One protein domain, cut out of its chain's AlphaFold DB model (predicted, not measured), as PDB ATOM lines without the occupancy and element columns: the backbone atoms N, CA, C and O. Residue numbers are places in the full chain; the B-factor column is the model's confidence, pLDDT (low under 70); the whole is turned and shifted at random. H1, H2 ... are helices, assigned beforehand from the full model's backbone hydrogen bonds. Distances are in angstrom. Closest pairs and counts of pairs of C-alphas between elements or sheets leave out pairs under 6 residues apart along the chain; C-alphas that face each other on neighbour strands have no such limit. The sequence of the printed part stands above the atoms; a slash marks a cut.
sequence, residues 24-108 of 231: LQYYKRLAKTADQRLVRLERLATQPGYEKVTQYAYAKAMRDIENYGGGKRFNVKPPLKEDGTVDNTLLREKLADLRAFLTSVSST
ATOM      1  N   LEU A  24     160.348 110.760 109.386       86.44
ATOM      2  CA  LEU A  24     159.996 111.048 110.774       86.44
ATOM      3  C   LEU A  24     158.860 112.077 110.894       86.44
ATOM      4  O   LEU A  24     157.990 111.947 111.760       86.44
ATOM      5  N   GLN A  25     158.863 113.116 110.058       88.88
ATOM      6  CA  GLN A  25     157.784 114.109 110.024       88.88
ATOM      7  C   GLN A  25     156.485 113.478 109.509       88.88
ATOM      8  O   GLN A  25     155.433 113.637 110.136       88.88
ATOM      9  N   TYR A  26     156.591 112.687 108.442       89.44
ATOM     10  CA  TYR A  26     155.504 111.921 107.852       89.44
ATOM     11  C   TYR A  26     154.890 110.953 108.866       89.44
ATOM     12  O   TYR A  26     153.678 110.971 109.094       89.44
ATOM     13  N   TYR A  27     155.736 110.206 109.579       86.75
ATOM     14  CA  TYR A  27     155.338 109.330 110.678       86.75
ATOM     15  C   TYR A  27     154.555 110.073 111.756       86.75
ATOM     16  O   TYR A  27     153.423 109.696 112.062       86.75
ATOM     17  N   LYS A  28     155.104 111.169 112.298       86.94
ATOM     18  CA  LYS A  28     154.443 111.940 113.366       86.94
ATOM     19  C   LYS A  28     153.076 112.460 112.919       86.94
ATOM     20  O   LYS A  28     152.120 112.445 113.697       86.94
ATOM     21  N   ARG A  29     152.962 112.903 111.664       89.44
ATOM     22  CA  ARG A  29     151.697 113.373 111.089       89.44
ATOM     23  C   ARG A  29     150.671 112.248 110.965       89.44
ATOM     24  O   ARG A  29     149.518 112.446 111.366       89.44
ATOM     25  N   LEU A  30     151.056 111.096 110.414       88.06
ATOM     26  CA  LEU A  30     150.151 109.955 110.275       88.06
ATOM     27  C   LEU A  30     149.736 109.399 111.639       88.06
ATOM     28  O   LEU A  30     148.543 109.206 111.851       88.06
ATOM     29  N   ALA A  31     150.671 109.248 112.579       85.38
ATOM     30  CA  ALA A  31     150.398 108.793 113.942       85.38
ATOM     31  C   ALA A  31     149.366 109.690 114.641       85.38
ATOM     32  O   ALA A  31     148.356 109.201 115.144       85.38
ATOM     33  N   LYS A  32     149.543 111.019 114.580       86.44
ATOM     34  CA  LYS A  32     148.570 111.985 115.119       86.44
ATOM     35  C   LYS A  32     147.198 111.864 114.452       86.44
ATOM     36  O   LYS A  32     146.169 111.953 115.118       86.44
ATOM     37  N   THR A  33     147.173 111.681 113.135       86.94
ATOM     38  CA  THR A  33     145.919 111.559 112.374       86.94
ATOM     39  C   THR A  33     145.186 110.260 112.716       86.94
ATOM     40  O   THR A  33     143.966 110.270 112.893       86.94
ATOM     41  N   ALA A  34     145.924 109.156 112.843       84.19
ATOM     42  CA  ALA A  34     145.404 107.856 113.246       84.19
ATOM     43  C   ALA A  34     144.834 107.907 114.668       84.19
ATOM     44  O   ALA A  34     143.714 107.458 114.897       84.19
ATOM     45  N   ASP A  35     145.542 108.557 115.590       84.25
ATOM     46  CA  ASP A  35     145.103 108.733 116.973       84.25
ATOM     47  C   ASP A  35     143.800 109.544 117.075       84.25
ATOM     48  O   ASP A  35     142.821 109.105 117.675       84.25
ATOM     49  N   GLN A  36     143.712 110.680 116.376       85.62
ATOM     50  CA  GLN A  36     142.470 111.461 116.310       85.62
ATOM     51  C   GLN A  36     141.299 110.658 115.740       85.62
ATOM     52  O   GLN A  36     140.145 110.846 116.135       85.62
ATOM     53  N   ARG A  37     141.571 109.784 114.771       83.38
ATOM     54  CA  ARG A  37     140.556 108.928 114.165       83.38
ATOM     55  C   ARG A  37     140.099 107.836 115.126       83.38
ATOM     56  O   ARG A  37     138.898 107.595 115.201       83.38
ATOM     57  N   LEU A  38     141.016 107.268 115.900       82.44
ATOM     58  CA  LEU A  38     140.700 106.346 116.982       82.44
ATOM     59  C   LEU A  38     139.788 107.005 118.025       82.44
ATOM     60  O   LEU A  38     138.717 106.479 118.302       82.44
ATOM     61  N   VAL A  39     140.124 108.214 118.488       84.06
ATOM     62  CA  VAL A  39     139.289 108.982 119.434       84.06
ATOM     63  C   VAL A  39     137.881 109.234 118.882       84.06
ATOM     64  O   VAL A  39     136.890 109.159 119.607       84.06
ATOM     65  N   ARG A  40     137.750 109.510 117.579       85.06
ATOM     66  CA  ARG A  40     136.429 109.658 116.943       85.06
ATOM     67  C   ARG A  40     135.633 108.354 116.941       85.06
ATOM     68  O   ARG A  40     134.418 108.425 117.075       85.06
ATOM     69  N   LEU A  41     136.282 107.202 116.774       79.94
ATOM     70  CA  LEU A  41     135.630 105.890 116.851       79.94
ATOM     71  C   LEU A  41     135.222 105.544 118.288       79.94
ATOM     72  O   LEU A  41     134.127 105.036 118.497       79.94
ATOM     73  N   GLU A  42     136.049 105.884 119.275       80.06
ATOM     74  CA  GLU A  42     135.704 105.741 120.694       80.06
ATOM     75  C   GLU A  42     134.485 106.593 121.053       80.06
ATOM     76  O   GLU A  42     133.526 106.094 121.634       80.06
ATOM     77  N   ARG A  43     134.466 107.858 120.616       84.75
ATOM     78  CA  ARG A  43     133.299 108.735 120.777       84.75
ATOM     79  C   ARG A  43     132.083 108.238 119.997       84.75
ATOM     80  O   ARG A  43     130.954 108.463 120.415       84.75
ATOM     81  N   LEU A  44     132.285 107.605 118.845       81.25
ATOM     82  CA  LEU A  44     131.188 107.014 118.085       81.25
ATOM     83  C   LEU A  44     130.533 105.883 118.878       81.25
ATOM     84  O   LEU A  44     129.313 105.806 118.887       81.25
ATOM     85  N   ALA A  45     131.311 105.083 119.608       75.12
ATOM     86  CA  ALA A  45     130.771 104.027 120.458       75.12
ATOM     87  C   ALA A  45     129.999 104.511 121.689       75.12
ATOM     88  O   ALA A  45     129.341 103.716 122.343       75.12
ATOM     89  N   THR A  46     130.015 105.805 122.003       79.69
ATOM     90  CA  THR A  46     129.121 106.357 123.030       79.69
ATOM     91  C   THR A  46     127.804 106.875 122.441       79.69
ATOM     92  O   THR A  46     127.006 107.450 123.175       79.69
ATOM     93  N   GLN A  47     127.589 106.769 121.122       79.62
ATOM     94  CA  GLN A  47     126.354 107.211 120.467       79.62
ATOM     95  C   GLN A  47     125.314 106.080 120.426       79.62
ATOM     96  O   GLN A  47     125.696 104.942 120.145       79.62
ATOM     97  N   PRO A  48     124.014 106.399 120.599       75.25
ATOM     98  CA  PRO A  48     122.935 105.433 120.441       75.25
ATOM     99  C   PRO A  48     122.989 104.698 119.097       75.25
ATOM    100  O   PRO A  48     123.045 105.336 118.038       75.25
ATOM    101  N   GLY A  49     122.971 103.367 119.135       70.00
ATOM    102  CA  GLY A  49     123.031 102.500 117.955       70.00
ATOM    103  C   GLY A  49     124.429 102.342 117.342       70.00
ATOM    104  O   GLY A  49     124.540 101.900 116.197       70.00
ATOM    105  N   TYR A  50     125.481 102.737 118.063       70.94
ATOM    106  CA  TYR A  50     126.891 102.568 117.696       70.94
ATOM    107  C   TYR A  50     127.726 101.980 118.843       70.94
ATOM    108  O   TYR A  50     128.942 101.876 118.731       70.94
ATOM    109  N   GLU A  51     127.106 101.533 119.927       71.56
ATOM    110  CA  GLU A  51     127.751 101.047 121.151       71.56
ATOM    111  C   GLU A  51     128.742  99.912 120.874       71.56
ATOM    112  O   GLU A  51     129.798  99.812 121.496       71.56
ATOM    113  N   LYS A  52     128.431  99.091 119.868       64.44
ATOM    114  CA  LYS A  52     129.258  97.959 119.438       64.44
ATOM    115  C   LYS A  52     130.169  98.273 118.256       64.44
ATOM    116  O   LYS A  52     130.937  97.414 117.831       64.44
ATOM    117  N   VAL A  53     130.143  99.496 117.719       63.16
ATOM    118  CA  VAL A  53     131.010  99.868 116.592       63.16
ATOM    119  C   VAL A  53     132.481  99.761 116.956       63.16
ATOM    120  O   VAL A  53     133.288  99.430 116.089       63.16
ATOM    121  N   THR A  54     132.834  99.973 118.224       56.84
ATOM    122  CA  THR A  54     134.175  99.661 118.707       56.84
ATOM    123  C   THR A  54     134.460  98.175 118.517       56.84
ATOM    124  O   THR A  54     135.347  97.854 117.752       56.84
ATOM    125  N   GLN A  55     133.673  97.232 119.021       59.34
ATOM    126  CA  GLN A  55     133.950  95.791 118.821       59.34
ATOM    127  C   GLN A  55     134.213  95.383 117.353       59.34
ATOM    128  O   GLN A  55     134.997  94.482 117.086       59.34
ATOM    129  N   TYR A  56     133.650  96.109 116.389       58.09
ATOM    130  CA  TYR A  56     133.831  95.885 114.958       58.09
ATOM    131  C   TYR A  56     134.993  96.631 114.293       58.09
ATOM    132  O   TYR A  56     135.829  96.039 113.608       58.09
ATOM    133  N   ALA A  57     135.018  97.953 114.433       52.56
ATOM    134  CA  ALA A  57     136.033  98.817 113.842       52.56
ATOM    135  C   ALA A  57     137.319  98.815 114.673       52.56
ATOM    136  O   ALA A  57     138.420  98.782 114.123       52.56
ATOM    137  N   TYR A  58     137.159  98.789 115.995       49.62
ATOM    138  CA  TYR A  58     138.216  98.688 116.992       49.62
ATOM    139  C   TYR A  58     138.841  97.294 117.001       49.62
ATOM    140  O   TYR A  58     140.026  97.241 117.209       49.62
ATOM    141  N   ALA A  59     138.172  96.171 116.700       50.19
ATOM    142  CA  ALA A  59     138.879  94.871 116.670       50.19
ATOM    143  C   ALA A  59     139.935  94.763 115.556       50.19
ATOM    144  O   ALA A  59     140.941  94.071 115.715       50.19
ATOM    145  N   LYS A  60     139.721  95.441 114.420       54.72
ATOM    146  CA  LYS A  60     140.753  95.574 113.385       54.72
ATOM    147  C   LYS A  60     141.783  96.634 113.786       54.72
ATOM    148  O   LYS A  60     142.968  96.348 113.751       54.72
ATOM    149  N   ALA A  61     141.330  97.801 114.252       52.53
ATOM    150  CA  ALA A  61     142.226  98.870 114.695       52.53
ATOM    151  C   ALA A  61     143.113  98.468 115.886       52.53
ATOM    152  O   ALA A  61     144.257  98.875 115.942       52.53
ATOM    153  N   MET A  62     142.603  97.671 116.822       54.03
ATOM    154  CA  MET A  62     143.314  97.151 117.989       54.03
ATOM    155  C   MET A  62     144.290  96.070 117.593       54.03
ATOM    156  O   MET A  62     145.399  96.110 118.089       54.03
ATOM    157  N   ARG A  63     143.941  95.180 116.653       56.50
ATOM    158  CA  ARG A  63     144.937  94.284 116.053       56.50
ATOM    159  C   ARG A  63     146.073  95.071 115.409       56.50
ATOM    160  O   ARG A  63     147.229  94.744 115.628       56.50
ATOM    161  N   ASP A  64     145.749  96.137 114.678       52.25
ATOM    162  CA  ASP A  64     146.760  97.009 114.079       52.25
ATOM    163  C   ASP A  64     147.588  97.740 115.169       52.25
ATOM    164  O   ASP A  64     148.801  97.833 115.042       52.25
ATOM    165  N   ILE A  65     146.978  98.206 116.271       49.91
ATOM    166  CA  ILE A  65     147.650  98.865 117.419       49.91
ATOM    167  C   ILE A  65     148.523  97.891 118.232       49.91
ATOM    168  O   ILE A  65     149.622  98.258 118.648       49.91
ATOM    169  N   GLU A  66     148.046  96.669 118.459       55.91
ATOM    170  CA  GLU A  66     148.755  95.602 119.169       55.91
ATOM    171  C   GLU A  66     149.971  95.149 118.356       55.91
ATOM    172  O   GLU A  66     151.080  95.115 118.889       55.91
ATOM    173  N   ASN A  67     149.800  94.920 117.047       53.00
ATOM    174  CA  ASN A  67     150.908  94.640 116.123       53.00
ATOM    175  C   ASN A  67     151.925  95.794 116.077       53.00
ATOM    176  O   ASN A  67     153.124  95.568 115.958       53.00
ATOM    177  N   TYR A  68     151.457  97.032 116.247       44.03
ATOM    178  CA  TYR A  68     152.280  98.241 116.297       44.03
ATOM    179  C   TYR A  68     153.089  98.407 117.606       44.03
ATOM    180  O   TYR A  68     153.850  99.378 117.764       44.03
ATOM    181  N   GLY A  69     152.930  97.486 118.566       52.03
ATOM    182  CA  GLY A  69     153.568  97.525 119.886       52.03
ATOM    183  C   GLY A  69     152.980  98.588 120.820       52.03
ATOM    184  O   GLY A  69     153.629  99.004 121.779       52.03
ATOM    185  N   GLY A  70     151.778  99.088 120.515       52.66
ATOM    186  CA  GLY A  70     151.043 100.039 121.341       52.66
ATOM    187  C   GLY A  70     149.974  99.338 122.176       52.66
ATOM    188  O   GLY A  70     149.344  98.391 121.730       52.66
ATOM    189  N   GLY A  71     149.720  99.830 123.391       62.56
ATOM    190  CA  GLY A  71     148.623  99.298 124.208       62.56
ATOM    191  C   GLY A  71     147.240  99.685 123.666       62.56
ATOM    192  O   GLY A  71     146.374  98.837 123.492       62.56
ATOM    193  N   LYS A  72     147.004 100.987 123.429       61.91
ATOM    194  CA  LYS A  72     145.690 101.525 122.998       61.91
ATOM    195  C   LYS A  72     145.765 102.724 122.043       61.91
ATOM    196  O   LYS A  72     144.749 103.367 121.794       61.91
ATOM    197  N   ARG A  73     146.954 103.129 121.590       71.06
ATOM    198  CA  ARG A  73     147.160 104.409 120.885       71.06
ATOM    199  C   ARG A  73     148.235 104.278 119.813       71.06
ATOM    200  O   ARG A  73     149.203 103.547 119.997       71.06
ATOM    201  N   PHE A  74     148.078 105.047 118.737       70.69
ATOM    202  CA  PHE A  74     149.053 105.141 117.640       70.69
ATOM    203  C   PHE A  74     150.143 106.187 117.896       70.69
ATOM    204  O   PHE A  74     151.162 106.207 117.212       70.69
ATOM    205  N   ASN A  75     149.946 107.072 118.877       64.88
ATOM    206  CA  ASN A  75     150.912 108.111 119.218       64.88
ATOM    207  C   ASN A  75     152.059 107.554 120.078       64.88
ATOM    208  O   ASN A  75     152.149 107.825 121.275       64.88
ATOM    209  N   VAL A  76     152.918 106.742 119.468       64.50
ATOM    210  CA  VAL A  76     154.116 106.193 120.108       64.50
ATOM    211  C   VAL A  76     155.324 107.023 119.670       64.50
ATOM    212  O   VAL A  76     155.393 107.494 118.528       64.50
ATOM    213  N   LYS A  77     156.287 107.227 120.580       71.69
ATOM    214  CA  LYS A  77     157.595 107.808 120.236       71.69
ATOM    215  C   LYS A  77     158.180 107.066 119.018       71.69
ATOM    216  O   LYS A  77     157.898 105.876 118.862       71.69
ATOM    217  N   PRO A  78     158.936 107.750 118.138       76.00
ATOM    218  CA  PRO A  78     159.552 107.082 116.997       76.00
ATOM    219  C   PRO A  78     160.374 105.879 117.478       76.00
ATOM    220  O   PRO A  78     160.956 105.961 118.562       76.00
ATOM    221  N   PRO A  79     160.401 104.775 116.715       76.00
ATOM    222  CA  PRO A  79     161.207 103.622 117.077       76.00
ATOM    223  C   PRO A  79     162.678 104.032 117.125       76.00
ATOM    224  O   PRO A  79     163.179 104.660 116.189       76.00
ATOM    225  N   LEU A  80     163.337 103.721 118.236       81.50
ATOM    226  CA  LEU A  80     164.748 104.014 118.452       81.50
ATOM    227  C   LEU A  80     165.525 102.702 118.531       81.50
ATOM    228  O   LEU A  80     165.010 101.712 119.051       81.50
ATOM    229  N   LYS A  81     166.762 102.721 118.044       82.88
ATOM    230  CA  LYS A  81     167.762 101.687 118.307       82.88
ATOM    231  C   LYS A  81     168.310 101.839 119.730       82.88
ATOM    232  O   LYS A  81     168.055 102.841 120.401       82.88
ATOM    233  N   GLU A  82     169.108 100.868 120.169       82.00
ATOM    234  CA  GLU A  82     169.769 100.889 121.487       82.00
ATOM    235  C   GLU A  82     170.652 102.131 121.702       82.00
ATOM    236  O   GLU A  82     170.770 102.620 122.821       82.00
ATOM    237  N   ASP A  83     171.206 102.694 120.625       84.94
ATOM    238  CA  ASP A  83     172.030 103.909 120.637       84.94
ATOM    239  C   ASP A  83     171.219 105.226 120.677       84.94
ATOM    240  O   ASP A  83     171.791 106.316 120.640       84.94
ATOM    241  N   GLY A  84     169.885 105.150 120.734       80.44
ATOM    242  CA  GLY A  84     168.992 106.310 120.761       80.44
ATOM    243  C   GLY A  84     168.751 106.972 119.399       80.44
ATOM    244  O   GLY A  84     168.012 107.959 119.327       80.44
ATOM    245  N   THR A  85     169.318 106.445 118.311       85.50
ATOM    246  CA  THR A  85     169.022 106.894 116.943       85.50
ATOM    247  C   THR A  85     167.732 106.267 116.415       85.50
ATOM    248  O   THR A  85     167.274 105.242 116.910       85.50
ATOM    249  N   VAL A  86     167.103 106.887 115.412       84.00
ATOM    250  CA  VAL A  86     165.854 106.364 114.833       84.00
ATOM    251  C   VAL A  86     166.119 105.065 114.071       84.00
ATOM    252  O   VAL A  86     166.965 105.007 113.176       84.00
ATOM    253  N   ASP A  87     165.340 104.032 114.382       85.56
ATOM    254  CA  ASP A  87     165.315 102.806 113.596       85.56
ATOM    255  C   ASP A  87     164.456 103.013 112.344       85.56
ATOM    256  O   ASP A  87     163.227 102.961 112.385       85.56
ATOM    257  N   ASN A  88     165.114 103.261 111.213       84.69
ATOM    258  CA  ASN A  88     164.442 103.511 109.939       84.69
ATOM    259  C   ASN A  88     163.694 102.288 109.383       84.69
ATOM    260  O   ASN A  88     162.736 102.470 108.630       84.69
ATOM    261  N   THR A  89     164.099 101.062 109.725       82.81
ATOM    262  CA  THR A  89     163.401  99.849 109.274       82.81
ATOM    263  C   THR A  89     162.072  99.742 110.005       82.81
ATOM    264  O   THR A  89     161.015  99.739 109.373       82.81
ATOM    265  N   LEU A  90     162.119  99.807 111.336       80.94
ATOM    266  CA  LEU A  90     160.923  99.760 112.169       80.94
ATOM    267  C   LEU A  90     160.020 100.986 111.938       80.94
ATOM    268  O   LEU A  90     158.795 100.893 112.006       80.94
ATOM    269  N   LEU A  91     160.597 102.147 111.602       84.31
ATOM    270  CA  LEU A  91     159.843 103.344 111.217       84.31
ATOM    271  C   LEU A  91     158.994 103.102 109.962       84.31
ATOM    272  O   LEU A  91     157.840 103.529 109.916       84.31
ATOM    273  N   ARG A  92     159.544 102.417 108.953       82.62
ATOM    274  CA  ARG A  92     158.836 102.110 107.701       82.62
ATOM    275  C   ARG A  92     157.728 101.083 107.894       82.62
ATOM    276  O   ARG A  92     156.654 101.261 107.323       82.62
ATOM    277  N   GLU A  93     157.954 100.065 108.717       78.81
ATOM    278  CA  GLU A  93     156.918  99.093 109.092       78.81
ATOM    279  C   GLU A  93     155.751  99.796 109.790       78.81
ATOM    280  O   GLU A  93     154.608  99.731 109.338       78.81
ATOM    281  N   LYS A  94     156.060 100.626 110.791       78.25
ATOM    282  CA  LYS A  94     155.064 101.448 111.485       78.25
ATOM    283  C   LYS A  94     154.314 102.398 110.550       78.25
ATOM    284  O   LYS A  94     153.120 102.638 110.729       78.25
ATOM    285  N   LEU A  95     154.989 102.969 109.554       83.06
ATOM    286  CA  LEU A  95     154.343 103.784 108.525       83.06
ATOM    287  C   LEU A  95     153.359 102.966 107.679       83.06
ATOM    288  O   LEU A  95     152.287 103.477 107.350       83.06
ATOM    289  N   ALA A  96     153.685 101.716 107.341       81.12
ATOM    290  CA  ALA A  96     152.783 100.830 106.610       81.12
ATOM    291  C   ALA A  96     151.510 100.531 107.417       81.12
ATOM    292  O   ALA A  96     150.411 100.686 106.878       81.12
ATOM    293  N   ASP A  97     151.641 100.230 108.711       77.56
ATOM    294  CA  ASP A  97     150.500  99.975 109.602       77.56
ATOM    295  C   ASP A  97     149.592 101.202 109.739       77.56
ATOM    296  O   ASP A  97     148.370 101.120 109.582       77.56
ATOM    297  N   LEU A  98     150.187 102.383 109.946       81.75
ATOM    298  CA  LEU A  98     149.443 103.643 110.018       81.75
ATOM    299  C   LEU A  98     148.678 103.924 108.722       81.75
ATOM    300  O   LEU A  98     147.522 104.356 108.760       81.75
ATOM    301  N   ARG A  99     149.299 103.671 107.565       83.81
ATOM    302  CA  ARG A  99     148.639 103.822 106.262       83.81
ATOM    303  C   ARG A  99     147.516 102.805 106.092       83.81
ATOM    304  O   ARG A  99     146.431 103.198 105.662       83.81
ATOM    305  N   ALA A 100     147.732 101.543 106.452       77.25
ATOM    306  CA  ALA A 100     146.716 100.494 106.384       77.25
ATOM    307  C   ALA A 100     145.487 100.849 107.235       77.25
ATOM    308  O   ALA A 100     144.353 100.796 106.747       77.25
ATOM    309  N   PHE A 101     145.698 101.323 108.466       78.62
ATOM    310  CA  PHE A 101     144.616 101.800 109.324       78.62
ATOM    311  C   PHE A 101     143.887 103.007 108.712       78.62
ATOM    312  O   PHE A 101     142.662 102.992 108.572       78.62
ATOM    313  N   LEU A 102     144.619 104.050 108.301       81.81
ATOM    314  CA  LEU A 102     144.036 105.296 107.783       81.81
ATOM    315  C   LEU A 102     143.306 105.133 106.443       81.81
ATOM    316  O   LEU A 102     142.402 105.917 106.137       81.81
ATOM    317  N   THR A 103     143.673 104.132 105.652       79.19
ATOM    318  CA  THR A 103     143.009 103.805 104.382       79.19
ATOM    319  C   THR A 103     141.879 102.791 104.548       79.19
ATOM    320  O   THR A 103     141.030 102.670 103.666       79.19
ATOM    321  N   SER A 104     141.796 102.104 105.691       73.81
ATOM    322  CA  SER A 104     140.722 101.151 105.955       73.81
ATOM    323  C   SER A 104     139.366 101.854 106.022       73.81
ATOM    324  O   SER A 104     139.175 102.822 106.762       73.81
ATOM    325  N   VAL A 105     138.377 101.310 105.313       70.81
ATOM    326  CA  VAL A 105     136.982 101.782 105.342       70.81
ATOM    327  C   VAL A 105     136.398 101.780 106.758       70.81
ATOM    328  O   VAL A 105     135.694 102.709 107.153       70.81
ATOM    329  N   SER A 106     136.783 100.790 107.566       70.00
ATOM    330  CA  SER A 106     136.364 100.647 108.962       70.00
ATOM    331  C   SER A 106     136.951 101.712 109.890       70.00
ATOM    332  O   SER A 106     136.559 101.792 111.045       70.00
ATOM    333  N   SER A 107     137.877 102.545 109.412       72.19
ATOM    334  CA  SER A 107     138.478 103.613 110.213       72.19
ATOM    335  C   SER A 107     137.588 104.866 110.303       72.19
ATOM    336  O   SER A 107     137.946 105.860 110.931       72.19
ATOM    337  N   THR A 108     136.402 104.852 109.681       76.81
ATOM    338  CA  THR A 108     135.451 105.975 109.680       76.81
ATOM    339  C   THR A 108     134.022 105.525 109.931       76.81
ATOM    340  O   THR A 108     133.628 104.466 109.459       76.81
TER     341      THR A 108
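What this domain is: This is residues 24 to 108 of the 231 residues of an uncharacterized protein of Methanobrevibacter sp (UniProt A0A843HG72). Three helices make a narrow, elongated up-and-down bundle, with H1 as the longest helix and H2 and H3 placed at different positions along it. H2 packs by its residues on the last part of H1, H3 packs on H1 nearer its start, and H2 and H3 overlap only in part, while the bends around Pro 48 and Asp 83 make the two ends of the rod. The 85 printed residues include three named helices, in the order H1, H2, H3, and no named strand; the class is all helix, with 52 residues in named elements. The whole is compact, with a radius of gyration of the C-alphas of 13.7 A, and it spans 49 by 20 by 16 A.

Where its parts are: H1, residues 24 to 44, runs 30.0 A from C-alpha 24 at (159.996, 111.048, 110.774) to C-alpha 44 at (131.188, 107.014, 118.085). H3, residues 88 to 103, is 22.1 A long and ends at C-alpha 103 at (143.009, 103.805, 104.382). H2, residues 53 to 67, is 20.6 A long.

How they stand to each other: H1, H2 and H3 form a bundle, helices side by side, that is up and down, each running against the one before it in the chain. H1 touches H3, and their closest C-alphas are those of Tyr 27 and Leu 95, 6.0 A apart. H1 and H3 run the same way at a steep tilt of 36 degrees, only just beyond shallow. H1 touches H2 with its residues 38 to 44 alone; the closest C-alphas are those of Glu 42 and Thr 54, 6.6 A apart. H1 and H2 form a helical hairpin and run opposite ways at a shallow tilt of 28 degrees. H2, with residues 61 to 64 alone, only just touches residues 97 to 101 of H3, with 3 pairs of C-alphas within 8 A; the closest are those of Asp 64 and Asp 97, 6.5 A apart. H2 and H3 form a second helical hairpin, opposite ways at a shallow tilt of 11 degrees. Every O i to N i+4 pair is within hydrogen-bond range in H1 and H3, and 9 of 11 are in H2.

The domain as a whole: The C-alphas of Pro 48 and Asp 83, the two farthest apart, are 49.1 A from each other. The printed part runs from residue 24 to residue 108 with no cut. The link from H1 to H2 is short, with 8 residues, and the link from H2 to H3 is long, with residues 68 to 87. The mean pLDDT of the printed part is 74.0; it is under 70 at residues 52 to 72 and 75 to 76, and the mean for H2 is 55.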